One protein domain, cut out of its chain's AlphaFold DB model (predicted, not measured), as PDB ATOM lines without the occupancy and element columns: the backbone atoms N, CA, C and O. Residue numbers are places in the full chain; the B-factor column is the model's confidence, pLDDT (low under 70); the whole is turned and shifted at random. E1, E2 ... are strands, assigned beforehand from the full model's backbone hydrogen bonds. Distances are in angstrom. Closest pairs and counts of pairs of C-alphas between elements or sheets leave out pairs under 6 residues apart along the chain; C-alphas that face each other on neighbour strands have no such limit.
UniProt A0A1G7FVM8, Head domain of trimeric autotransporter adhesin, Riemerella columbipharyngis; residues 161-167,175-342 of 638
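What this domain is: This is residues 161 to 167 and 175 to 342 of the 638 residues of the protein "Head domain of trimeric autotransporter adhesin" of Riemerella columbipharyngis (UniProt A0A1G7FVM8). The chain winds in stacked turns: one wall is a mixed sheet, E2 then E4 to E13, and E1, E3 and short pairings make a row over one face. Printed are 175 residues with thirteen named strands: all strand, little regular structure. It is compact, radius of gyration of the C-alphas 17.8 A, spanning 59 by 30 by 19 A.

How they stand to each other: Find E2 and E4 to E9, five residues each from 184, 204, 218, 234, 250, 264 and 277, then E10, 296 to 302, parallel neighbours in turn; N 236 and O 251 are 2.9 A apart. E10, E11, 310 to 315, and E12, 320 to 322, form a meander of antiparallel hairpins, N 313 and O 321 2.9 A apart.

Where its parts are: Find E1, 176 to 178, from (40.964, 2.615, -23.124), its parallel neighbour E3, 196 to 198, and E13, 339 to 341, ending at (24.046, 45.188, -2.529).

The domain as a whole: Residues 168 to 174 are cut out, a 17.2 A gap; link E12 to E13 is long; 28 residues have pLDDT under 70.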
ATOM      1  N   ALA A 161      46.643   5.763 -29.508       44.03
ATOM      2  CA  ALA A 161      46.612   5.576 -28.062       44.03
ATOM      3  C   ALA A 161      48.051   5.470 -27.540       44.03
ATOM      4  O   ALA A 161      48.799   4.577 -27.941       44.03
ATOM      5  N   PHE A 162      48.439   6.379 -26.647       45.22
ATOM      6  CA  PHE A 162      49.730   6.350 -25.957       45.22
ATOM      7  C   PHE A 162      49.456   6.132 -24.470       45.22
ATOM      8  O   PHE A 162      49.053   7.054 -23.769       45.22
ATOM      9  N   GLY A 163      49.622   4.898 -23.994       40.84
ATOM     10  CA  GLY A 163      49.562   4.581 -22.567       40.84
ATOM     11  C   GLY A 163      50.972   4.399 -22.021       40.84
ATOM     12  O   GLY A 163      51.743   3.619 -22.581       40.84
ATOM     13  N   THR A 164      51.319   5.082 -20.933       34.69
ATOM     14  CA  THR A 164      52.497   4.722 -20.140       34.69
ATOM     15  C   THR A 164      52.132   3.535 -19.244       34.69
ATOM     16  O   THR A 164      51.129   3.594 -18.531       34.69
ATOM     17  N   PRO A 165      52.892   2.426 -19.258       34.38
ATOM     18  CA  PRO A 165      52.701   1.382 -18.264       34.38
ATOM     19  C   PRO A 165      53.207   1.905 -16.914       34.38
ATOM     20  O   PRO A 165      54.408   2.104 -16.738       34.38
ATOM     21  N   SER A 166      52.307   2.143 -15.958       35.03
ATOM     22  CA  SER A 166      52.704   2.246 -14.552       35.03
ATOM     23  C   SER A 166      53.072   0.847 -14.043       35.03
ATOM     24  O   SER A 166      52.509  -0.169 -14.458       35.03
ATOM     25  N   SER A 167      54.073   0.784 -13.174       32.06
ATOM     26  CA  SER A 167      54.869  -0.394 -12.807       32.06
ATOM     27  C   SER A 167      54.141  -1.500 -12.019       32.06
ATOM     28  O   SER A 167      54.793  -2.288 -11.334       32.06
ATOM     29  N   LYS A 175      39.856  -1.158 -21.784       57.00
ATOM     30  CA  LYS A 175      39.593  -0.103 -20.787       57.00
ATOM     31  C   LYS A 175      39.932   1.319 -21.257       57.00
ATOM     32  O   LYS A 175      39.309   2.269 -20.789       57.00
ATOM     33  N   THR A 176      40.822   1.443 -22.247       55.88
ATOM     34  CA  THR A 176      40.964   2.615 -23.124       55.88
ATOM     35  C   THR A 176      40.260   2.362 -24.455       55.88
ATOM     36  O   THR A 176      40.702   1.529 -25.245       55.88
ATOM     37  N   LEU A 177      39.130   3.033 -24.680       64.25
ATOM     38  CA  LEU A 177      38.262   2.825 -25.846       64.25
ATOM     39  C   LEU A 177      38.311   4.044 -26.774       64.25
ATOM     40  O   LEU A 177      38.271   5.180 -26.301       64.25
ATOM     41  N   VAL A 178      38.402   3.802 -28.082       70.75
ATOM     42  CA  VAL A 178      38.306   4.827 -29.131       70.75
ATOM     43  C   VAL A 178      37.364   4.308 -30.215       70.75
ATOM     44  O   VAL A 178      37.767   3.497 -31.049       70.75
ATOM     45  N   GLU A 179      36.106   4.737 -30.169       72.25
ATOM     46  CA  GLU A 179      35.059   4.321 -31.122       72.25
ATOM     47  C   GLU A 179      34.778   5.384 -32.193       72.25
ATOM     48  O   GLU A 179      34.374   5.045 -33.304       72.25
ATOM     49  N   GLY A 180      35.053   6.660 -31.907       64.44
ATOM     50  CA  GLY A 180      34.803   7.759 -32.839       64.44
ATOM     51  C   GLY A 180      35.855   7.927 -33.938       64.44
ATOM     52  O   GLY A 180      37.038   7.620 -33.762       64.44
ATOM     53  N   ARG A 181      35.453   8.474 -35.086       71.81
ATOM     54  CA  ARG A 181      36.341   8.791 -36.219       71.81
ATOM     55  C   ARG A 181      37.228   9.999 -35.904       71.81
ATOM     56  O   ARG A 181      36.767  10.954 -35.290       71.81
ATOM     57  N   ASN A 182      38.479   9.992 -36.380       77.19
ATOM     58  CA  ASN A 182      39.449  11.092 -36.214       77.19
ATOM     59  C   ASN A 182      39.607  11.561 -34.760       77.19
ATOM     60  O   ASN A 182      39.600  12.758 -34.479       77.19
ATOM     61  N   SER A 183      39.700  10.607 -33.839       79.44
ATOM     62  CA  SER A 183      39.731  10.872 -32.407       79.44
ATOM     63  C   SER A 183      41.032  10.384 -31.765       79.44
ATOM     64  O   SER A 183      41.714   9.491 -32.279       79.44
ATOM     65  N   ILE A 184      41.406  11.013 -30.652       81.00
ATOM     66  CA  ILE A 184      42.667  10.762 -29.942       81.00
ATOM     67  C   ILE A 184      42.364  10.446 -28.477       81.00
ATOM     68  O   ILE A 184      41.659  11.199 -27.813       81.00
ATOM     69  N   ASN A 185      42.943   9.371 -27.943       80.31
ATOM     70  CA  ASN A 185      42.846   9.054 -26.518       80.31
ATOM     71  C   ASN A 185      44.246   8.858 -25.922       80.31
ATOM     72  O   ASN A 185      44.883   7.821 -26.101       80.31
ATOM     73  N   LEU A 186      44.718   9.888 -25.220       81.56
ATOM     74  CA  LEU A 186      45.956   9.924 -24.437       81.56
ATOM     75  C   LEU A 186      45.661   9.866 -22.929       81.56
ATOM     76  O   LEU A 186      46.444  10.379 -22.128       81.56
ATOM     77  N   ALA A 187      44.506   9.331 -22.529       73.69
ATOM     78  CA  ALA A 187      44.148   9.196 -21.126       73.69
ATOM     79  C   ALA A 187      44.543   7.815 -20.576       73.69
ATOM     80  O   ALA A 187      44.267   6.772 -21.168       73.69
ATOM     81  N   SER A 188      45.182   7.822 -19.412       72.81
ATOM     82  CA  SER A 188      45.448   6.671 -18.558       72.81
ATOM     83  C   SER A 188      44.229   6.358 -17.681       72.81
ATOM     84  O   SER A 188      43.215   7.056 -17.711       72.81
ATOM     85  N   ILE A 189      44.310   5.286 -16.907       68.81
ATOM     86  CA  ILE A 189      43.279   4.856 -15.964       68.81
ATOM     87  C   ILE A 189      43.945   4.688 -14.610       68.81
ATOM     88  O   ILE A 189      45.029   4.112 -14.526       68.81
ATOM     89  N   ASP A 190      43.280   5.170 -13.569       67.62
ATOM     90  CA  ASP A 190      43.692   4.978 -12.185       67.62
ATOM     91  C   ASP A 190      42.565   4.283 -11.411       67.62
ATOM     92  O   ASP A 190      41.458   4.820 -11.295       67.62
ATOM     93  N   GLY A 191      42.846   3.066 -10.933       61.22
ATOM     94  CA  GLY A 191      41.939   2.226 -10.148       61.22
ATOM     95  C   GLY A 191      41.121   1.175 -10.918       61.22
ATOM     96  O   GLY A 191      40.903   1.230 -12.135       61.22
ATOM     97  N   ASP A 192      40.624   0.191 -10.165       53.88
ATOM     98  CA  ASP A 192      39.674  -0.802 -10.661       53.88
ATOM     99  C   ASP A 192      38.306  -0.137 -10.936       53.88
ATOM    100  O   ASP A 192      37.871   0.756 -10.219       53.88
ATOM    101  N   ASN A 193      37.624  -0.550 -12.011       62.59
ATOM    102  CA  ASN A 193      36.337  -0.007 -12.500       62.59
ATOM    103  C   ASN A 193      36.281   1.433 -13.052       62.59
ATOM    104  O   ASN A 193      35.191   1.896 -13.391       62.59
ATOM    105  N   LYS A 194      37.405   2.127 -13.237       68.31
ATOM    106  CA  LYS A 194      37.428   3.386 -14.003       68.31
ATOM    107  C   LYS A 194      37.677   3.131 -15.493       68.31
ATOM    108  O   LYS A 194      38.319   2.146 -15.867       68.31
ATOM    109  N   THR A 195      37.117   3.987 -16.349       69.19
ATOM    110  CA  THR A 195      37.248   3.902 -17.811       69.19
ATOM    111  C   THR A 195      37.726   5.236 -18.367       69.19
ATOM    112  O   THR A 195      37.288   6.292 -17.914       69.19
ATOM    113  N   SER A 196      38.623   5.169 -19.348       79.81
ATOM    114  CA  SER A 196      39.025   6.321 -20.153       79.81
ATOM    115  C   SER A 196      38.600   6.053 -21.585       79.81
ATOM    116  O   SER A 196      39.094   5.122 -22.215       79.81
ATOM    117  N   SER A 197      37.654   6.814 -22.122       85.62
ATOM    118  CA  SER A 197      37.065   6.494 -23.424       85.62
ATOM    119  C   SER A 197      36.784   7.723 -24.266       85.62
ATOM    120  O   SER A 197      36.465   8.791 -23.756       85.62
ATOM    121  N   VAL A 198      36.898   7.546 -25.579       87.44
ATOM    122  CA  VAL A 198      36.459   8.509 -26.582       87.44
ATOM    123  C   VAL A 198      35.471   7.804 -27.502       87.44
ATOM    124  O   VAL A 198      35.853   7.051 -28.399       87.44
ATOM    125  N   ASN A 199      34.184   8.028 -27.250       88.81
ATOM    126  CA  ASN A 199      33.066   7.498 -28.022       88.81
ATOM    127  C   ASN A 199      32.367   8.615 -28.810       88.81
ATOM    128  O   ASN A 199      31.162   8.829 -28.694       88.81
ATOM    129  N   ALA A 200      33.154   9.398 -29.550       86.19
ATOM    130  CA  ALA A 200      32.642  10.477 -30.381       86.19
ATOM    131  C   ALA A 200      33.614  10.866 -31.502       86.19
ATOM    132  O   ALA A 200      34.835  10.816 -31.337       86.19
ATOM    133  N   ASP A 201      33.066  11.271 -32.647       86.00
ATOM    134  CA  ASP A 201      33.847  11.750 -33.790       86.00
ATOM    135  C   ASP A 201      34.555  13.081 -33.466       86.00
ATOM    136  O   ASP A 201      33.977  13.955 -32.818       86.00
ATOM    137  N   TYR A 202      35.783  13.260 -33.967       90.06
ATOM    138  CA  TYR A 202      36.613  14.470 -33.814       90.06
ATOM    139  C   TYR A 202      36.913  14.861 -32.360       90.06
ATOM    140  O   TYR A 202      37.143  16.031 -32.062       90.06
ATOM    141  N   ALA A 203      36.878  13.893 -31.449       91.31
ATOM    142  CA  ALA A 203      37.062  14.127 -30.028       91.31
ATOM    143  C   ALA A 203      38.472  13.768 -29.545       91.31
ATOM    144  O   ALA A 203      39.153  12.913 -30.118       91.31
ATOM    145  N   ALA A 204      38.903  14.398 -28.456       90.88
ATOM    146  CA  ALA A 204      40.188  14.106 -27.840       90.88
ATOM    147  C   ALA A 204      40.098  14.030 -26.312       90.88
ATOM    148  O   ALA A 204      39.484  14.880 -25.672       90.88
ATOM    149  N   ALA A 205      40.742  13.014 -25.739       90.81
ATOM    150  CA  ALA A 205      40.878  12.814 -24.300       90.81
ATOM    151  C   ALA A 205      42.355  12.760 -23.900       90.81
ATOM    152  O   ALA A 205      43.147  12.074 -24.548       90.81
ATOM    153  N   VAL A 206      42.724  13.436 -22.814       90.25
ATOM    154  CA  VAL A 206      44.077  13.417 -22.233       90.25
ATOM    155  C   VAL A 206      43.979  13.294 -20.706       90.25
ATOM    156  O   VAL A 206      43.049  13.820 -20.104       90.25
ATOM    157  N   GLY A 207      44.928  12.630 -20.042       86.12
ATOM    158  CA  GLY A 207      44.999  12.610 -18.570       86.12
ATOM    159  C   GLY A 207      44.641  11.264 -17.939       86.12
ATOM    160  O   GLY A 207      45.278  10.279 -18.282       86.12
ATOM    161  N   VAL A 208      43.709  11.198 -16.987       84.38
ATOM    162  CA  VAL A 208      43.364   9.998 -16.201       84.38
ATOM    163  C   VAL A 208      41.845   9.903 -16.022       84.38
ATOM    164  O   VAL A 208      41.217  10.874 -15.620       84.38
ATOM    165  N   ASN A 209      41.245   8.733 -16.249       86.94
ATOM    166  CA  ASN A 209      39.797   8.503 -16.083       86.94
ATOM    167  C   ASN A 209      38.933   9.518 -16.865       86.94
ATOM    168  O   ASN A 209      37.962  10.061 -16.336       86.94
ATOM    169  N   THR A 210      39.319   9.807 -18.111       91.25
ATOM    170  CA  THR A 210      38.695  10.841 -18.953       91.25
ATOM    171  C   THR A 210      37.740  10.221 -19.973       91.25
ATOM    172  O   THR A 210      38.133   9.338 -20.736       91.25
ATOM    173  N   ILE A 211      36.496  10.701 -20.020       92.81
ATOM    174  CA  ILE A 211      35.425  10.184 -20.884       92.81
ATOM    175  C   ILE A 211      34.918  11.291 -21.817       92.81
ATOM    176  O   ILE A 211      34.519  12.358 -21.356       92.81
ATOM    177  N   VAL A 212      34.877  11.032 -23.124       95.12
ATOM    178  CA  VAL A 212      34.330  11.960 -24.127       95.12
ATOM    179  C   VAL A 212      33.328  11.245 -25.026       95.12
ATOM    180  O   VAL A 212      33.701  10.394 -25.828       95.12
ATOM    181  N   GLU A 213      32.057  11.618 -24.910       94.75
ATOM    182  CA  GLU A 213      30.936  11.087 -25.703       94.75
ATOM    183  C   GLU A 213      30.273  12.167 -26.587       94.75
ATOM    184  O   GLU A 213      29.367  11.876 -27.370       94.75
ATOM    185  N   GLY A 214      30.719  13.424 -26.481       94.81
ATOM    186  CA  GLY A 214      30.295  14.537 -27.335       94.81
ATOM    187  C   GLY A 214      31.186  14.695 -28.572       94.81
ATOM    188  O   GLY A 214      32.412  14.622 -28.469       94.81
ATOM    189  N   LYS A 215      30.589  14.914 -29.752       93.50
ATOM    190  CA  LYS A 215      31.343  15.123 -31.004       93.50
ATOM    191  C   LYS A 215      32.128  16.429 -30.969       93.50
ATOM    192  O   LYS A 215      31.635  17.415 -30.435       93.50
ATOM    193  N   ALA A 216      33.295  16.452 -31.615       96.06
ATOM    194  CA  ALA A 216      34.164  17.629 -31.703       96.06
ATOM    195  C   ALA A 216      34.526  18.231 -30.329       96.06
ATOM    196  O   ALA A 216      34.675  19.446 -30.201       96.06
ATOM    197  N   SER A 217      34.629  17.381 -29.304       97.81
ATOM    198  CA  SER A 217      34.845  17.794 -27.917       97.81
ATOM    199  C   SER A 217      36.229  17.394 -27.406       97.81
ATOM    200  O   SER A 217      36.819  16.407 -27.846       97.81
ATOM    201  N   PHE A 218      36.748  18.148 -26.442       97.31
ATOM    202  CA  PHE A 218      38.057  17.902 -25.840       97.31
ATOM    203  C   PHE A 218      37.938  17.802 -24.322       97.31
ATOM    204  O   PHE A 218      37.408  18.718 -23.699       97.31
ATOM    205  N   ALA A 219      38.465  16.733 -23.725       96.69
ATOM    206  CA  ALA A 219      38.562  16.596 -22.277       96.69
ATOM    207  C   ALA A 219      40.002  16.335 -21.820       96.69
ATOM    208  O   ALA A 219      40.719  15.527 -22.418       96.69
ATOM    209  N   SER A 220      40.431  16.988 -20.740       95.88
ATOM    210  CA  SER A 220      41.748  16.752 -20.146       95.88
ATOM    211  C   SER A 220      41.773  16.776 -18.617       95.88
ATOM    212  O   SER A 220      40.989  17.460 -17.975       95.88
ATOM    213  N   GLY A 221      42.731  16.072 -18.013       93.94
ATOM    214  CA  GLY A 221      42.933  16.071 -16.559       93.94
ATOM    215  C   GLY A 221      42.490  14.761 -15.912       93.94
ATOM    216  O   GLY A 221      42.700  13.715 -16.511       93.94
ATOM    217  N   GLN A 222      41.949  14.788 -14.693       92.31
ATOM    218  CA  GLN A 222      41.591  13.592 -13.922       92.31
ATOM    219  C   GLN A 222      40.076  13.497 -13.689       92.31
ATOM    220  O   GLN A 222      39.468  14.458 -13.231       92.31
ATOM    221  N   ASP A 223      39.473  12.328 -13.917       93.12
ATOM    222  CA  ASP A 223      38.041  12.074 -13.678       93.12
ATOM    223  C   ASP A 223      37.142  13.094 -14.411       93.12
ATOM    224  O   ASP A 223      36.198  13.638 -13.842       93.12
ATOM    225  N   THR A 224      37.465  13.404 -15.669       96.00
ATOM    226  CA  THR A 224      36.732  14.401 -16.468       96.00
ATOM    227  C   THR A 224      35.779  13.739 -17.456       96.00
ATOM    228  O   THR A 224      36.102  12.704 -18.042       96.00
ATOM    229  N   LYS A 225      34.588  14.311 -17.652       96.38
ATOM    230  CA  LYS A 225      33.556  13.737 -18.526       96.38
ATOM    231  C   LYS A 225      32.892  14.785 -19.413       96.38
ATOM    232  O   LYS A 225      32.485  15.842 -18.944       96.38
ATOM    233  N   ILE A 226      32.695  14.443 -20.681       97.75
ATOM    234  CA  ILE A 226      31.774  15.126 -21.595       97.75
ATOM    235  C   ILE A 226      30.729  14.106 -22.038       97.75
ATOM    236  O   ILE A 226      31.068  13.138 -22.717       97.75
ATOM    237  N   GLY A 227      29.481  14.297 -21.610       95.81
ATOM    238  CA  GLY A 227      28.385  13.357 -21.841       95.81
ATOM    239  C   GLY A 227      27.847  13.350 -23.273       95.81
ATOM    240  O   GLY A 227      28.110  14.243 -24.083       95.81
ATOM    241  N   ARG A 228      27.045  12.327 -23.583       94.25
ATOM    242  CA  ARG A 228      26.353  12.197 -24.873       94.25
ATOM    243  C   ARG A 228      25.530  13.442 -25.212       94.25
ATOM    244  O   ARG A 228      24.825  13.998 -24.375       94.25
ATOM    245  N   GLY A 229      25.614  13.880 -26.465       93.00
ATOM    246  CA  GLY A 229      24.896  15.063 -26.954       93.00
ATOM    247  C   GLY A 229      25.480  16.413 -26.510       93.00
ATOM    248  O   GLY A 229      24.929  17.441 -26.888       93.00
ATOM    249  N   ALA A 230      26.581  16.448 -25.749       96.75
ATOM    250  CA  ALA A 230      27.328  17.674 -25.456       96.75
ATOM    251  C   ALA A 230      28.392  17.938 -26.538       96.75
ATOM    252  O   ALA A 230      29.598  17.775 -26.328       96.75
ATOM    253  N   GLU A 231      27.933  18.273 -27.742       96.94
ATOM    254  CA  GLU A 231      28.802  18.502 -28.898       96.94
ATOM    255  C   GLU A 231      29.601  19.805 -28.749       96.94
ATOM    256  O   GLU A 231      29.194  20.723 -28.033       96.94
ATOM    257  N   SER A 232      30.764  19.879 -29.401       97.75
ATOM    258  CA  SER A 232      31.645  21.057 -29.428       97.75
ATOM    259  C   SER A 232      31.955  21.625 -28.041       97.75
ATOM    260  O   SER A 232      31.946  22.839 -27.839       97.75
ATOM    261  N   SER A 233      32.173  20.737 -27.072       98.38
ATOM    262  CA  SER A 233      32.350  21.096 -25.667       98.38
ATOM    263  C   SER A 233      33.774  20.838 -25.191       98.38
ATOM    264  O   SER A 233      34.520  20.040 -25.761       98.38
ATOM    265  N   PHE A 234      34.159  21.523 -24.125       98.50
ATOM    266  CA  PHE A 234      35.507  21.467 -23.587       98.50
ATOM    267  C   PHE A 234      35.462  21.204 -22.082       98.50
ATOM    268  O   PHE A 234      34.783  21.923 -21.354       98.50
ATOM    269  N   ALA A 235      36.209  20.211 -21.605       98.12
ATOM    270  CA  ALA A 235      36.366  19.901 -20.189       98.12
ATOM    271  C   ALA A 235      37.846  19.856 -19.802       98.12
ATOM    272  O   ALA A 235      38.665  19.268 -20.504       98.12
ATOM    273  N   MET A 236      38.215  20.451 -18.673       97.88
ATOM    274  CA  MET A 236      39.560  20.295 -18.114       97.88
ATOM    275  C   MET A 236      39.561  20.220 -16.587       97.88
ATOM    276  O   MET A 236      38.623  20.675 -15.936       97.88
ATOM    277  N   GLY A 237      40.639  19.702 -16.000       97.25
ATOM    278  CA  GLY A 237      40.886  19.762 -14.558       97.25
ATOM    279  C   GLY A 237      40.587  18.451 -13.832       97.25
ATOM    280  O   GLY A 237      40.948  17.392 -14.328       97.25
ATOM    281  N   GLN A 238      40.005  18.512 -12.635       96.31
ATOM    282  CA  GLN A 238      39.742  17.339 -11.797       96.31
ATOM    283  C   GLN A 238      38.246  17.196 -11.511       96.31
ATOM    284  O   GLN A 238      37.625  18.139 -11.029       96.31
ATOM    285  N   ASN A 239      37.668  16.012 -11.722       96.06
ATOM    286  CA  ASN A 239      36.262  15.726 -11.415       96.06
ATOM    287  C   ASN A 239      35.277  16.693 -12.115       96.06
ATOM    288  O   ASN A 239      34.290  17.120 -11.519       96.06
ATOM    289  N   THR A 240      35.573  17.116 -13.347       98.00
ATOM    290  CA  THR A 240      34.734  18.064 -14.097       98.00
ATOM    291  C   THR A 240      33.802  17.361 -15.076       98.00
ATOM    292  O   THR A 240      34.146  16.327 -15.648       98.00
ATOM    293  N   GLU A 241      32.605  17.913 -15.276       97.88
ATOM    294  CA  GLU A 241      31.572  17.268 -16.091       97.88
ATOM    295  C   GLU A 241      30.808  18.267 -16.969       97.88
ATOM    296  O   GLU A 241      30.208  19.220 -16.473       97.88
ATOM    297  N   VAL A 242      30.770  18.016 -18.277       98.12
ATOM    298  CA  VAL A 242      29.738  18.567 -19.166       98.12
ATOM    299  C   VAL A 242      28.629  17.526 -19.264       98.12
ATOM    300  O   VAL A 242      28.865  16.414 -19.745       98.12
ATOM    301  N   LEU A 243      27.440  17.858 -18.758       96.50
ATOM    302  CA  LEU A 243      26.310  16.932 -18.714       96.50
ATOM    303  C   LEU A 243      25.767  16.642 -20.116       96.50
ATOM    304  O   LEU A 243      26.042  17.347 -21.086       96.50
ATOM    305  N   GLU A 244      24.972  15.580 -20.214       95.50
ATOM    306  CA  GLU A 244      24.338  15.180 -21.467       95.50
ATOM    307  C   GLU A 244      23.521  16.328 -22.081       95.50
ATOM    308  O   GLU A 244      22.834  17.073 -21.386       95.50
ATOM    309  N   SER A 245      23.593  16.463 -23.405       94.81
ATOM    310  CA  SER A 245      22.938  17.526 -24.190       94.81
ATOM    311  C   SER A 245      23.390  18.974 -23.911       94.81
ATOM    312  O   SER A 245      22.868  19.899 -24.535       94.81
ATOM    313  N   ALA A 246      24.390  19.212 -23.053       96.00
ATOM    314  CA  ALA A 246      24.939  20.547 -22.792       96.00
ATOM    315  C   ALA A 246      25.955  20.988 -23.869       96.00
ATOM    316  O   ALA A 246      27.109  21.287 -23.571       96.00
ATOM    317  N   SER A 247      25.532  21.022 -25.136       97.38
ATOM    318  CA  SER A 247      26.389  21.391 -26.278       97.38
ATOM    319  C   SER A 247      26.982  22.799 -26.164       97.38
ATOM    320  O   SER A 247      26.399  23.677 -25.531       97.38
ATOM    321  N   ASN A 248      28.124  23.024 -26.821       97.88
ATOM    322  CA  ASN A 248      28.853  24.296 -26.861       97.88
ATOM    323  C   ASN A 248      29.255  24.825 -25.478       97.88
ATOM    324  O   ASN A 248      29.276  26.039 -25.267       97.88
ATOM    325  N   SER A 249      29.552  23.928 -24.537       98.31
ATOM    326  CA  SER A 249      29.845  24.308 -23.155       98.31
ATOM    327  C   SER A 249      31.316  24.138 -22.803       98.31
ATOM    328  O   SER A 249      32.033  23.313 -23.371       98.31
ATOM    329  N   PHE A 250      31.760  24.907 -21.818       98.44
ATOM    330  CA  PHE A 250      33.100  24.831 -21.262       98.44
ATOM    331  C   PHE A 250      33.021  24.535 -19.764       98.44
ATOM    332  O   PHE A 250      32.289  25.203 -19.036       98.44
ATOM    333  N   VAL A 251      33.806  23.568 -19.290       98.31
ATOM    334  CA  VAL A 251      33.972  23.284 -17.865       98.31
ATOM    335  C   VAL A 251      35.449  23.163 -17.494       98.31
ATOM    336  O   VAL A 251      36.234  22.521 -18.191       98.31
ATOM    337  N   GLY A 252      35.849  23.757 -16.374       97.62
ATOM    338  CA  GLY A 252      37.217  23.656 -15.876       97.62
ATOM    339  C   GLY A 252      37.364  23.809 -14.363       97.62
ATOM    340  O   GLY A 252      36.456  24.265 -13.665       97.62
ATOM    341  N   GLY A 253      38.536  23.430 -13.850       97.56
ATOM    342  CA  GLY A 253      38.884  23.526 -12.430       97.56
ATOM    343  C   GLY A 253      38.684  22.210 -11.671       97.56
ATOM    344  O   GLY A 253      39.144  21.172 -12.137       97.56
ATOM    345  N   ASN A 254      38.059  22.235 -10.492       97.56
ATOM    346  CA  ASN A 254      37.840  21.058  -9.645       97.56
ATOM    347  C   ASN A 254      36.344  20.878  -9.342       97.56
ATOM    348  O   ASN A 254      35.704  21.814  -8.883       97.56
ATOM    349  N   ALA A 255      35.770  19.697  -9.576       96.81
ATOM    350  CA  ALA A 255      34.373  19.384  -9.244       96.81
ATOM    351  C   ALA A 255      33.304  20.294  -9.906       96.81
ATOM    352  O   ALA A 255      32.169  20.349  -9.434       96.81
ATOM    353  N   SER A 256      33.652  21.019 -10.974       97.75
ATOM    354  CA  SER A 256      32.752  21.945 -11.680       97.75
ATOM    355  C   SER A 256      31.899  21.237 -12.737       97.75
ATOM    356  O   SER A 256      32.323  20.226 -13.303       97.75
ATOM    357  N   LYS A 257      30.708  21.779 -13.026       97.25
ATOM    358  CA  LYS A 257      29.734  21.192 -13.955       97.25
ATOM    359  C   LYS A 257      29.059  22.208 -14.878       97.25
ATOM    360  O   LYS A 257      28.592  23.254 -14.431       97.25
ATOM    361  N   ALA A 258      28.926  21.832 -16.145       96.88
ATOM    362  CA  ALA A 258      28.118  22.510 -17.158       96.88
ATOM    363  C   ALA A 258      26.844  21.688 -17.424       96.88
ATOM    364  O   ALA A 258      26.922  20.596 -17.987       96.88
ATOM    365  N   LYS A 259      25.677  22.166 -16.968       91.81
ATOM    366  CA  LYS A 259      24.399  21.421 -16.999       91.81
ATOM    367  C   LYS A 259      23.538  21.697 -18.225       91.81
ATOM    368  O   LYS A 259      22.730  20.850 -18.592       91.81
ATOM    369  N   GLY A 260      23.695  22.859 -18.849       89.69
ATOM    370  CA  GLY A 260      22.899  23.254 -20.006       89.69
ATOM    371  C   GLY A 260      23.750  23.729 -21.175       89.69
ATOM    372  O   GLY A 260      24.930  24.021 -21.013       89.69
ATOM    373  N   ALA A 261      23.154  23.803 -22.364       93.50
ATOM    374  CA  ALA A 261      23.864  24.230 -23.567       93.50
ATOM    375  C   ALA A 261      24.388  25.673 -23.455       93.50
ATOM    376  O   ALA A 261      23.760  26.520 -22.814       93.50
ATOM    377  N   VAL A 262      25.509  25.954 -24.120       95.81
ATOM    378  CA  VAL A 262      26.166  27.273 -24.153       95.81
ATOM    379  C   VAL A 262      26.533  27.768 -22.746       95.81
ATOM    380  O   VAL A 262      26.407  28.951 -22.440       95.81
ATOM    381  N   SER A 263      26.928  26.859 -21.852       96.38
ATOM    382  CA  SER A 263      27.289  27.200 -20.473       96.38
ATOM    383  C   SER A 263      28.802  27.242 -20.273       96.38
ATOM    384  O   SER A 263      29.564  26.541 -20.941       96.38
ATOM    385  N   PHE A 264      29.259  28.078 -19.345       98.19
ATOM    386  CA  PHE A 264      30.671  28.194 -18.991       98.19
ATOM    387  C   PHE A 264      30.821  28.053 -17.480       98.19
ATOM    388  O   PHE A 264      30.344  28.907 -16.746       98.19
ATOM    389  N   ALA A 265      31.502  27.015 -17.001       98.19
ATOM    390  CA  ALA A 265      31.760  26.798 -15.579       98.19
ATOM    391  C   ALA A 265      33.265  26.681 -15.305       98.19
ATOM    392  O   ALA A 265      33.927  25.790 -15.834       98.19
ATOM    393  N   PHE A 266      33.832  27.536 -14.453       98.19
ATOM    394  CA  PHE A 266      35.248  27.431 -14.082       98.19
ATOM    395  C   PHE A 266      35.511  27.784 -12.619       98.19
ATOM    396  O   PHE A 266      35.164  28.867 -12.153       98.19
ATOM    397  N   GLY A 267      36.200  26.899 -11.901       97.69
ATOM    398  CA  GLY A 267      36.546  27.109 -10.496       97.69
ATOM    399  C   GLY A 267      36.463  25.824  -9.686       97.69
ATOM    400  O   GLY A 267      36.794  24.759 -10.202       97.69
ATOM    401  N   THR A 268      36.044  25.916  -8.424       97.88
ATOM    402  CA  THR A 268      35.844  24.743  -7.560       97.88
ATOM    403  C   THR A 268      34.365  24.567  -7.255       97.88
ATOM    404  O   THR A 268      33.762  25.416  -6.602       97.88
ATOM    405  N   GLY A 269      33.767  23.476  -7.730       96.75
ATOM    406  CA  GLY A 269      32.340  23.231  -7.566       96.75
ATOM    407  C   GLY A 269      31.471  24.294  -8.236       96.75
ATOM    408  O   GLY A 269      30.418  24.613  -7.697       96.75
ATOM    409  N   ALA A 270      31.914  24.889  -9.349       97.12
ATOM    410  CA  ALA A 270      31.102  25.843 -10.102       97.12
ATOM    411  C   ALA A 270      30.017  25.102 -10.904       97.12
ATOM    412  O   ALA A 270      30.307  24.080 -11.525       97.12
ATOM    413  N   TYR A 271      28.789  25.617 -10.913       94.75
ATOM    414  CA  TYR A 271      27.625  25.032 -11.586       94.75
ATOM    415  C   TYR A 271      27.008  26.051 -12.543       94.75
ATOM    416  O   TYR A 271      26.481  27.063 -12.087       94.75
ATOM    417  N   ALA A 272      27.047  25.783 -13.849       95.94
ATOM    418  CA  ALA A 272      26.424  26.640 -14.860       95.94
ATOM    419  C   ALA A 272      25.232  25.942 -15.530       95.94
ATOM    420  O   ALA A 272      25.371  24.841 -16.074       95.94
ATOM    421  N   GLU A 273      24.064  26.582 -15.509       92.81
ATOM    422  CA  GLU A 273      22.896  26.184 -16.298       92.81
ATOM    423  C   GLU A 273      22.986  26.725 -17.742       92.81
ATOM    424  O   GLU A 273      23.952  27.385 -18.124       92.81
ATOM    425  N   ALA A 274      22.001  26.427 -18.600       91.12
ATOM    426  CA  ALA A 274      22.080  26.797 -20.024       91.12
ATOM    427  C   ALA A 274      22.289  28.313 -20.239       91.12
ATOM    428  O   ALA A 274      21.508  29.117 -19.736       91.12
ATOM    429  N   GLY A 275      23.281  28.720 -21.026       91.12
ATOM    430  CA  GLY A 275      23.579  30.136 -21.285       91.12
ATOM    431  C   GLY A 275      24.156  30.918 -20.095       91.12
ATOM    432  O   GLY A 275      24.265  32.138 -20.185       91.12
ATOM    433  N   GLU A 276      24.491  30.251 -18.987       95.19
ATOM    434  CA  GLU A 276      25.075  30.873 -17.797       95.19
ATOM    435  C   GLU A 276      26.605  30.782 -17.813       95.19
ATOM    436  O   GLU A 276      27.190  29.766 -18.197       95.19
ATOM    437  N   VAL A 277      27.257  31.836 -17.325       97.62
ATOM    438  CA  VAL A 277      28.680  31.842 -16.980       97.62
ATOM    439  C   VAL A 277      28.824  31.788 -15.458       97.62
ATOM    440  O   VAL A 277      28.507  32.756 -14.772       97.62
ATOM    441  N   ALA A 278      29.325  30.676 -14.924       97.88
ATOM    442  CA  ALA A 278      29.577  30.461 -13.504       97.88
ATOM    443  C   ALA A 278      31.078  30.379 -13.202       97.88
ATOM    444  O   ALA A 278      31.809  29.562 -13.769       97.88
ATOM    445  N   LEU A 279      31.543  31.205 -12.267       98.19
ATOM    446  CA  LEU A 279      32.939  31.259 -11.836       98.19
ATOM    447  C   LEU A 279      33.069  31.080 -10.318       98.19
ATOM    448  O   LEU A 279      32.118  31.303  -9.573       98.19
ATOM    449  N   GLY A 280      34.270  30.761  -9.835       97.56
ATOM    450  CA  GLY A 280      34.607  30.837  -8.406       97.56
ATOM    451  C   GLY A 280      34.345  29.547  -7.626       97.56
ATOM    452  O   GLY A 280      34.693  28.461  -8.088       97.56
ATOM    453  N   PHE A 281      33.812  29.670  -6.409       97.62
ATOM    454  CA  PHE A 281      33.651  28.557  -5.467       97.62
ATOM    455  C   PHE A 281      32.174  28.305  -5.173       97.62
ATOM    456  O   PHE A 281      31.514  29.190  -4.636       97.62
ATOM    457  N   PHE A 282      31.665  27.113  -5.493       97.62
ATOM    458  CA  PHE A 282      30.340  26.626  -5.080       97.62
ATOM    459  C   PHE A 282      29.222  27.687  -5.146       97.62
ATOM    460  O   PHE A 282      28.662  28.081  -4.119       97.62
ATOM    461  N   ASN A 283      28.903  28.172  -6.351       97.06
ATOM    462  CA  ASN A 283      27.746  29.050  -6.561       97.06
ATOM    463  C   ASN A 283      26.431  28.299  -6.309       97.06
ATOM    464  O   ASN A 283      26.376  27.068  -6.396       97.06
ATOM    465  N   THR A 284      25.370  29.037  -5.982       94.31
ATOM    466  CA  THR A 284      24.036  28.457  -5.792       94.31
ATOM    467  C   THR A 284      23.495  27.885  -7.097       94.31
ATOM    468  O   THR A 284      23.883  28.308  -8.187       94.31
ATOM    469  N   ASP A 285      22.585  26.919  -6.999       90.06
ATOM    470  CA  ASP A 285      21.891  26.393  -8.173       90.06
ATOM    471  C   ASP A 285      20.928  27.451  -8.726       90.06
ATOM    472  O   ASP A 285      20.302  28.178  -7.953       90.06
ATOM    473  N   ALA A 286      20.828  27.554 -10.055       86.31
ATOM    474  CA  ALA A 286      19.901  28.504 -10.655       86.31
ATOM    475  C   ALA A 286      18.460  28.060 -10.387       86.31
ATOM    476  O   ALA A 286      18.137  26.867 -10.377       86.31
ATOM    477  N   TYR A 287      17.581  29.029 -10.187       82.31
ATOM    478  CA  TYR A 287      16.169  28.807  -9.961       82.31
ATOM    479  C   TYR A 287      15.515  28.217 -11.217       82.31
ATOM    480  O   TYR A 287      15.597  28.772 -12.314       82.31
ATOM    481  N   SER A 288      14.848  27.075 -11.052       68.81
ATOM    482  CA  SER A 288      14.348  26.243 -12.155       68.81
ATOM    483  C   SER A 288      13.193  26.857 -12.953       68.81
ATOM    484  O   SER A 288      12.908  26.387 -14.050       68.81
ATOM    485  N   ASP A 289      12.529  27.884 -12.418       65.25
ATOM    486  CA  ASP A 289      11.349  28.527 -13.014       65.25
ATOM    487  C   ASP A 289      11.574  30.033 -13.229       65.25
ATOM    488  O   ASP A 289      10.816  30.903 -12.794       65.25
ATOM    489  N   ALA A 290      12.701  30.372 -13.851       59.50
ATOM    490  CA  ALA A 290      12.970  31.736 -14.267       59.50
ATOM    491  C   ALA A 290      12.420  31.944 -15.684       59.50
ATOM    492  O   ALA A 290      13.064  31.597 -16.676       59.50
ATOM    493  N   SER A 291      11.230  32.553 -15.780       62.56
ATOM    494  CA  SER A 291      10.744  33.219 -17.000       62.56
ATOM    495  C   SER A 291      11.914  33.907 -17.712       62.56
ATOM    496  O   SER A 291      12.711  34.535 -17.021       62.56
ATOM    497  N   VAL A 292      12.014  33.817 -19.042       59.56
ATOM    498  CA  VAL A 292      13.218  34.119 -19.862       59.56
ATOM    499  C   VAL A 292      13.969  35.418 -19.491       59.56
ATOM    500  O   VAL A 292      15.177  35.494 -19.680       59.56
ATOM    501  N   GLY A 293      13.304  36.411 -18.887       63.38
ATOM    502  CA  GLY A 293      13.935  37.625 -18.358       63.38
ATOM    503  C   GLY A 293      14.617  37.526 -16.981       63.38
ATOM    504  O   GLY A 293      15.374  38.411 -16.647       63.38
ATOM    505  N   LYS A 294      14.413  36.504 -16.148       74.06
ATOM    506  CA  LYS A 294      14.999  36.437 -14.785       74.06
ATOM    507  C   LYS A 294      16.124  35.414 -14.633       74.06
ATOM    508  O   LYS A 294      16.641  35.229 -13.538       74.06
ATOM    509  N   LYS A 295      16.503  34.740 -15.720       85.50
ATOM    510  CA  LYS A 295      17.556  33.720 -15.699       85.50
ATOM    511  C   LYS A 295      18.920  34.347 -15.408       85.50
ATOM    512  O   LYS A 295      19.204  35.426 -15.920       85.50
ATOM    513  N   ARG A 296      19.781  33.671 -14.644       90.50
ATOM    514  CA  ARG A 296      21.177  34.099 -14.475       90.50
ATOM    515  C   ARG A 296      21.941  33.990 -15.792       90.50
ATOM    516  O   ARG A 296      21.903  32.956 -16.453       90.50
ATOM    517  N   LEU A 297      22.640  35.062 -16.146       93.50
ATOM    518  CA  LEU A 297      23.602  35.096 -17.249       93.50
ATOM    519  C   LEU A 297      25.035  34.954 -16.734       93.50
ATOM    520  O   LEU A 297      25.887  34.381 -17.409       93.50
ATOM    521  N   PHE A 298      25.301  35.472 -15.535       96.06
ATOM    522  CA  PHE A 298      26.622  35.458 -14.925       96.06
ATOM    523  C   PHE A 298      26.512  35.302 -13.411       96.06
ATOM    524  O   PHE A 298      25.704  35.992 -12.786       96.06
ATOM    525  N   VAL A 299      27.346  34.447 -12.822       96.88
ATOM    526  CA  VAL A 299      27.456  34.263 -11.374       96.88
ATOM    527  C   VAL A 299      28.904  34.010 -10.955       96.88
ATOM    528  O   VAL A 299      29.653  33.288 -11.614       96.88
ATOM    529  N   ILE A 300      29.304  34.587  -9.824       98.25
ATOM    530  CA  ILE A 300      30.550  34.263  -9.128       98.25
ATOM    531  C   ILE A 300      30.191  33.664  -7.773       98.25
ATOM    532  O   ILE A 300      29.622  34.351  -6.926       98.25
ATOM    533  N   GLY A 301      30.558  32.406  -7.553       97.44
ATOM    534  CA  GLY A 301      30.385  31.709  -6.287       97.44
ATOM    535  C   GLY A 301      31.436  32.086  -5.239       97.44
ATOM    536  O   GLY A 301      32.610  32.304  -5.556       97.44
ATOM    537  N   ARG A 302      31.012  32.113  -3.973       97.19
ATOM    538  CA  ARG A 302      31.853  32.242  -2.757       97.19
ATOM    539  C   ARG A 302      31.459  31.238  -1.665       97.19
ATOM    540  O   ARG A 302      31.602  31.500  -0.463       97.19
ATOM    541  N   GLY A 303      30.817  30.160  -2.084       96.44
ATOM    542  CA  GLY A 303      30.339  29.111  -1.209       96.44
ATOM    543  C   GLY A 303      31.414  28.088  -0.882       96.44
ATOM    544  O   GLY A 303      32.573  28.183  -1.282       96.44
ATOM    545  N   GLU A 304      30.957  27.063  -0.188       95.75
ATOM    546  CA  GLU A 304      31.670  25.824   0.087       95.75
ATOM    547  C   GLU A 304      30.755  24.647  -0.280       95.75
ATOM    548  O   GLU A 304      29.556  24.831  -0.502       95.75
ATOM    549  N   SER A 305      31.282  23.422  -0.341       92.19
ATOM    550  CA  SER A 305      30.521  22.250  -0.808       92.19
ATOM    551  C   SER A 305      29.215  22.007  -0.043       92.19
ATOM    552  O   SER A 305      28.225  21.595  -0.644       92.19
ATOM    553  N   ALA A 306      29.199  22.294   1.263       93.50
ATOM    554  CA  ALA A 306      28.020  22.173   2.118       93.50
ATOM    555  C   ALA A 306      27.106  23.413   2.090       93.50
ATOM    556  O   ALA A 306      25.945  23.325   2.485       93.50
ATOM    557  N   GLN A 307      27.619  24.569   1.660       94.56
ATOM    558  CA  GLN A 307      26.920  25.854   1.696       94.56
ATOM    559  C   GLN A 307      27.250  26.668   0.451       94.56
ATOM    560  O   GLN A 307      28.175  27.485   0.436       94.56
ATOM    561  N   LYS A 308      26.471  26.442  -0.605       95.25
ATOM    562  CA  LYS A 308      26.582  27.212  -1.841       95.25
ATOM    563  C   LYS A 308      26.194  28.670  -1.598       95.25
ATOM    564  O   LYS A 308      25.205  28.930  -0.917       95.25
ATOM    565  N   ARG A 309      26.968  29.604  -2.151       95.56
ATOM    566  CA  ARG A 309      26.761  31.052  -1.995       95.56
ATOM    567  C   ARG A 309      27.238  31.813  -3.216       95.56
ATOM    568  O   ARG A 309      28.234  31.429  -3.826       95.56
ATOM    569  N   ASP A 310      26.620  32.956  -3.470       95.44
ATOM    570  CA  ASP A 310      26.963  33.849  -4.567       95.44
ATOM    571  C   ASP A 310      27.572  35.150  -4.024       95.44
ATOM    572  O   ASP A 310      27.149  35.737  -3.022       95.44
ATOM    573  N   ALA A 311      28.649  35.589  -4.664       96.62
ATOM    574  CA  ALA A 311      29.279  36.881  -4.423       96.62
ATOM    575  C   ALA A 311      28.691  37.953  -5.339       96.62
ATOM    576  O   ALA A 311      28.541  39.104  -4.928       96.62
ATOM    577  N   PHE A 312      28.386  37.579  -6.578       96.50
ATOM    578  CA  PHE A 312      27.980  38.496  -7.629       96.50
ATOM    579  C   PHE A 312      27.153  37.755  -8.674       96.50
ATOM    580  O   PHE A 312      27.584  36.701  -9.133       96.50
ATOM    581  N   SER A 313      26.016  38.326  -9.070       94.12
ATOM    582  CA  SER A 313      25.092  37.717 -10.031       94.12
ATOM    583  C   SER A 313      24.492  38.769 -10.963       94.12
ATOM    584  O   SER A 313      24.118  39.850 -10.512       94.12
ATOM    585  N   ILE A 314      24.352  38.437 -12.249       94.19
ATOM    586  CA  ILE A 314      23.643  39.243 -13.256       94.19
ATOM    587  C   ILE A 314      22.530  38.396 -13.874       94.19
ATOM    588  O   ILE A 314      22.771  37.275 -14.330       94.19
ATOM    589  N   LEU A 315      21.319  38.950 -13.905       91.62
ATOM    590  CA  LEU A 315      20.126  38.326 -14.477       91.62
ATOM    591  C   LEU A 315      19.841  38.833 -15.900       91.62
ATOM    592  O   LEU A 315      20.312  39.894 -16.309       91.62
ATOM    593  N   GLY A 316      19.022  38.089 -16.645       88.69
ATOM    594  CA  GLY A 316      18.625  38.396 -18.024       88.69
ATOM    595  C   GLY A 316      17.847  39.705 -18.211       88.69
ATOM    596  O   GLY A 316      17.814  40.230 -19.319       88.69
ATOM    597  N   ASP A 317      17.264  40.260 -17.148       86.00
ATOM    598  CA  ASP A 317      16.530  41.533 -17.122       86.00
ATOM    599  C   ASP A 317      17.428  42.702 -16.697       86.00
ATOM    600  O   ASP A 317      16.951  43.817 -16.485       86.00
ATOM    601  N   GLY A 318      18.734  42.454 -16.572       88.75
ATOM    602  CA  GLY A 318      19.736  43.449 -16.210       88.75
ATOM    603  C   GLY A 318      19.877  43.681 -14.709       88.75
ATOM    604  O   GLY A 318      20.729  44.478 -14.309       88.75
ATOM    605  N   LYS A 319      19.099  42.997 -13.855       90.06
ATOM    606  CA  LYS A 319      19.312  43.102 -12.410       90.06
ATOM    607  C   LYS A 319      20.671  42.520 -12.021       90.06
ATOM    608  O   LYS A 319      21.034  41.421 -12.432       90.06
ATOM    609  N   THR A 320      21.391  43.256 -11.186       93.44
ATOM    610  CA  THR A 320      22.707  42.909 -10.653       93.44
ATOM    611  C   THR A 320      22.637  42.818  -9.133       93.44
ATOM    612  O   THR A 320      22.278  43.787  -8.459       93.44
ATOM    613  N   GLY A 321      23.000  41.658  -8.595       92.44
ATOM    614  CA  GLY A 321      23.065  41.392  -7.162       92.44
ATOM    615  C   GLY A 321      24.510  41.245  -6.696       92.44
ATOM    616  O   GLY A 321      25.288  40.511  -7.301       92.44
ATOM    617  N   ILE A 322      24.870  41.915  -5.602       94.88
ATOM    618  CA  ILE A 322      26.168  41.783  -4.928       94.88
ATOM    619  C   ILE A 322      25.929  41.242  -3.517       94.88
ATOM    620  O   ILE A 322      25.241  41.871  -2.716       94.88
ATOM    621  N   GLY A 323      26.501  40.077  -3.211       92.06
ATOM    622  CA  GLY A 323      26.386  39.420  -1.905       92.06
ATOM    623  C   GLY A 323      25.027  38.768  -1.617       92.06
ATOM    624  O   GLY A 323      24.736  38.486  -0.452       92.06
ATOM    625  N   TYR A 324      24.207  38.544  -2.646       90.75
ATOM    626  CA  TYR A 324      22.933  37.829  -2.552       90.75
ATOM    627  C   TYR A 324      23.053  36.423  -3.127       90.75
ATOM    628  O   TYR A 324      23.378  36.278  -4.302       90.75
ATOM    629  N   ASP A 325      22.715  35.424  -2.317       90.88
ATOM    630  CA  ASP A 325      22.614  34.025  -2.730       90.88
ATOM    631  C   ASP A 325      21.279  33.793  -3.460       90.88
ATOM    632  O   ASP A 325      20.239  34.276  -3.007       90.88
ATOM    633  N   SER A 326      21.298  33.070  -4.585       89.19
ATOM    634  CA  SER A 326      20.094  32.748  -5.376       89.19
ATOM    635  C   SER A 326      19.277  33.984  -5.765       89.19
ATOM    636  O   SER A 326      18.050  34.009  -5.660       89.19
ATOM    637  N   PHE A 327      19.971  35.038  -6.204       88.94
ATOM    638  CA  PHE A 327      19.384  36.331  -6.572       88.94
ATOM    639  C   PHE A 327      18.281  36.230  -7.646       88.94
ATOM    640  O   PHE A 327      17.396  37.076  -7.728       88.94
ATOM    641  N   ASP A 328      18.303  35.177  -8.449       87.00
ATOM    642  CA  ASP A 328      17.315  34.822  -9.463       87.00
ATOM    643  C   ASP A 328      16.005  34.227  -8.914       87.00
ATOM    644  O   ASP A 328      15.021  34.144  -9.651       87.00
ATOM    645  N   ASN A 329      15.943  33.848  -7.633       86.25
ATOM    646  CA  ASN A 329      14.734  33.302  -7.019       86.25
ATOM    647  C   ASN A 329      13.676  34.407  -6.795       86.25
ATOM    648  O   ASN A 329      13.854  35.274  -5.933       86.25
ATOM    649  N   PRO A 330      12.526  34.367  -7.500       76.12
ATOM    650  CA  PRO A 330      11.503  35.410  -7.424       76.12
ATOM    651  C   PRO A 330      10.770  35.452  -6.077       76.12
ATOM    652  O   PRO A 330      10.096  36.440  -5.795       76.12
ATOM    653  N   ASN A 331      10.891  34.405  -5.255       76.56
ATOM    654  CA  ASN A 331      10.255  34.332  -3.939       76.56
ATOM    655  C   ASN A 331      11.057  35.056  -2.850       76.56
ATOM    656  O   ASN A 331      10.579  35.192  -1.724       76.56
ATOM    657  N   ILE A 332      12.266  35.532  -3.161       72.38
ATOM    658  CA  ILE A 332      13.039  36.365  -2.242       72.38
ATOM    659  C   ILE A 332      12.467  37.786  -2.299       72.38
ATOM    660  O   ILE A 332      12.668  38.541  -3.254       72.38
ATOM    661  N   SER A 333      11.706  38.149  -1.263       62.00
ATOM    662  CA  SER A 333      11.092  39.468  -1.124       62.00
ATOM    663  C   SER A 333      12.148  40.573  -1.114       62.00
ATOM    664  O   SER A 333      13.117  40.498  -0.361       62.00
ATOM    665  N   GLY A 334      11.926  41.628  -1.899       63.94
ATOM    666  CA  GLY A 334      12.793  42.808  -1.922       63.94
ATOM    667  C   GLY A 334      13.706  42.917  -3.141       63.94
ATOM    668  O   GLY A 334      14.356  43.949  -3.283       63.94
ATOM    669  N   ASN A 335      13.714  41.942  -4.060       65.38
ATOM    670  CA  ASN A 335      14.525  42.011  -5.282       65.38
ATOM    671  C   ASN A 335      13.854  42.764  -6.453       65.38
ATOM    672  O   ASN A 335      13.552  42.198  -7.509       65.38
ATOM    673  N   SER A 336      13.557  44.051  -6.254       68.75
ATOM    674  CA  SER A 336      12.913  44.904  -7.268       68.75
ATOM    675  C   SER A 336      13.858  45.881  -7.975       68.75
ATOM    676  O   SER A 336      13.503  46.383  -9.039       68.75
ATOM    677  N   ALA A 337      15.048  46.151  -7.431       78.69
ATOM    678  CA  ALA A 337      15.958  47.157  -7.984       78.69
ATOM    679  C   ALA A 337      16.940  46.565  -9.010       78.69
ATOM    680  O   ALA A 337      17.296  45.392  -8.933       78.69
ATOM    681  N   LEU A 338      17.413  47.393  -9.952       86.25
ATOM    682  CA  LEU A 338      18.414  46.990 -10.953       86.25
ATOM    683  C   LEU A 338      19.794  46.702 -10.349       86.25
ATOM    684  O   LEU A 338      20.495  45.839 -10.856       86.25
ATOM    685  N   LEU A 339      20.190  47.393  -9.277       90.44
ATOM    686  CA  LEU A 339      21.410  47.099  -8.522       90.44
ATOM    687  C   LEU A 339      21.055  46.912  -7.052       90.44
ATOM    688  O   LEU A 339      20.481  47.811  -6.434       90.44
ATOM    689  N   GLN A 340      21.425  45.765  -6.491       88.69
ATOM    690  CA  GLN A 340      21.217  45.448  -5.083       88.69
ATOM    691  C   GLN A 340      22.509  44.964  -4.444       88.69
ATOM    692  O   GLN A 340      23.189  44.091  -4.977       88.69
ATOM    693  N   VAL A 341      22.836  45.526  -3.283       90.00
ATOM    694  CA  VAL A 341      24.046  45.188  -2.529       90.00
ATOM    695  C   VAL A 341      23.647  44.761  -1.122       90.00
ATOM    696  O   VAL A 341      23.068  45.548  -0.377       90.00
ATOM    697  N   ASN A 342      23.955  43.517  -0.761       87.12
ATOM    698  CA  ASN A 342      23.761  42.993   0.585       87.12
ATOM    699  C   ASN A 342      24.956  43.389   1.463       87.12
ATOM    700  O   ASN A 342      25.944  42.661   1.574       87.12
TER     701      ASN A 342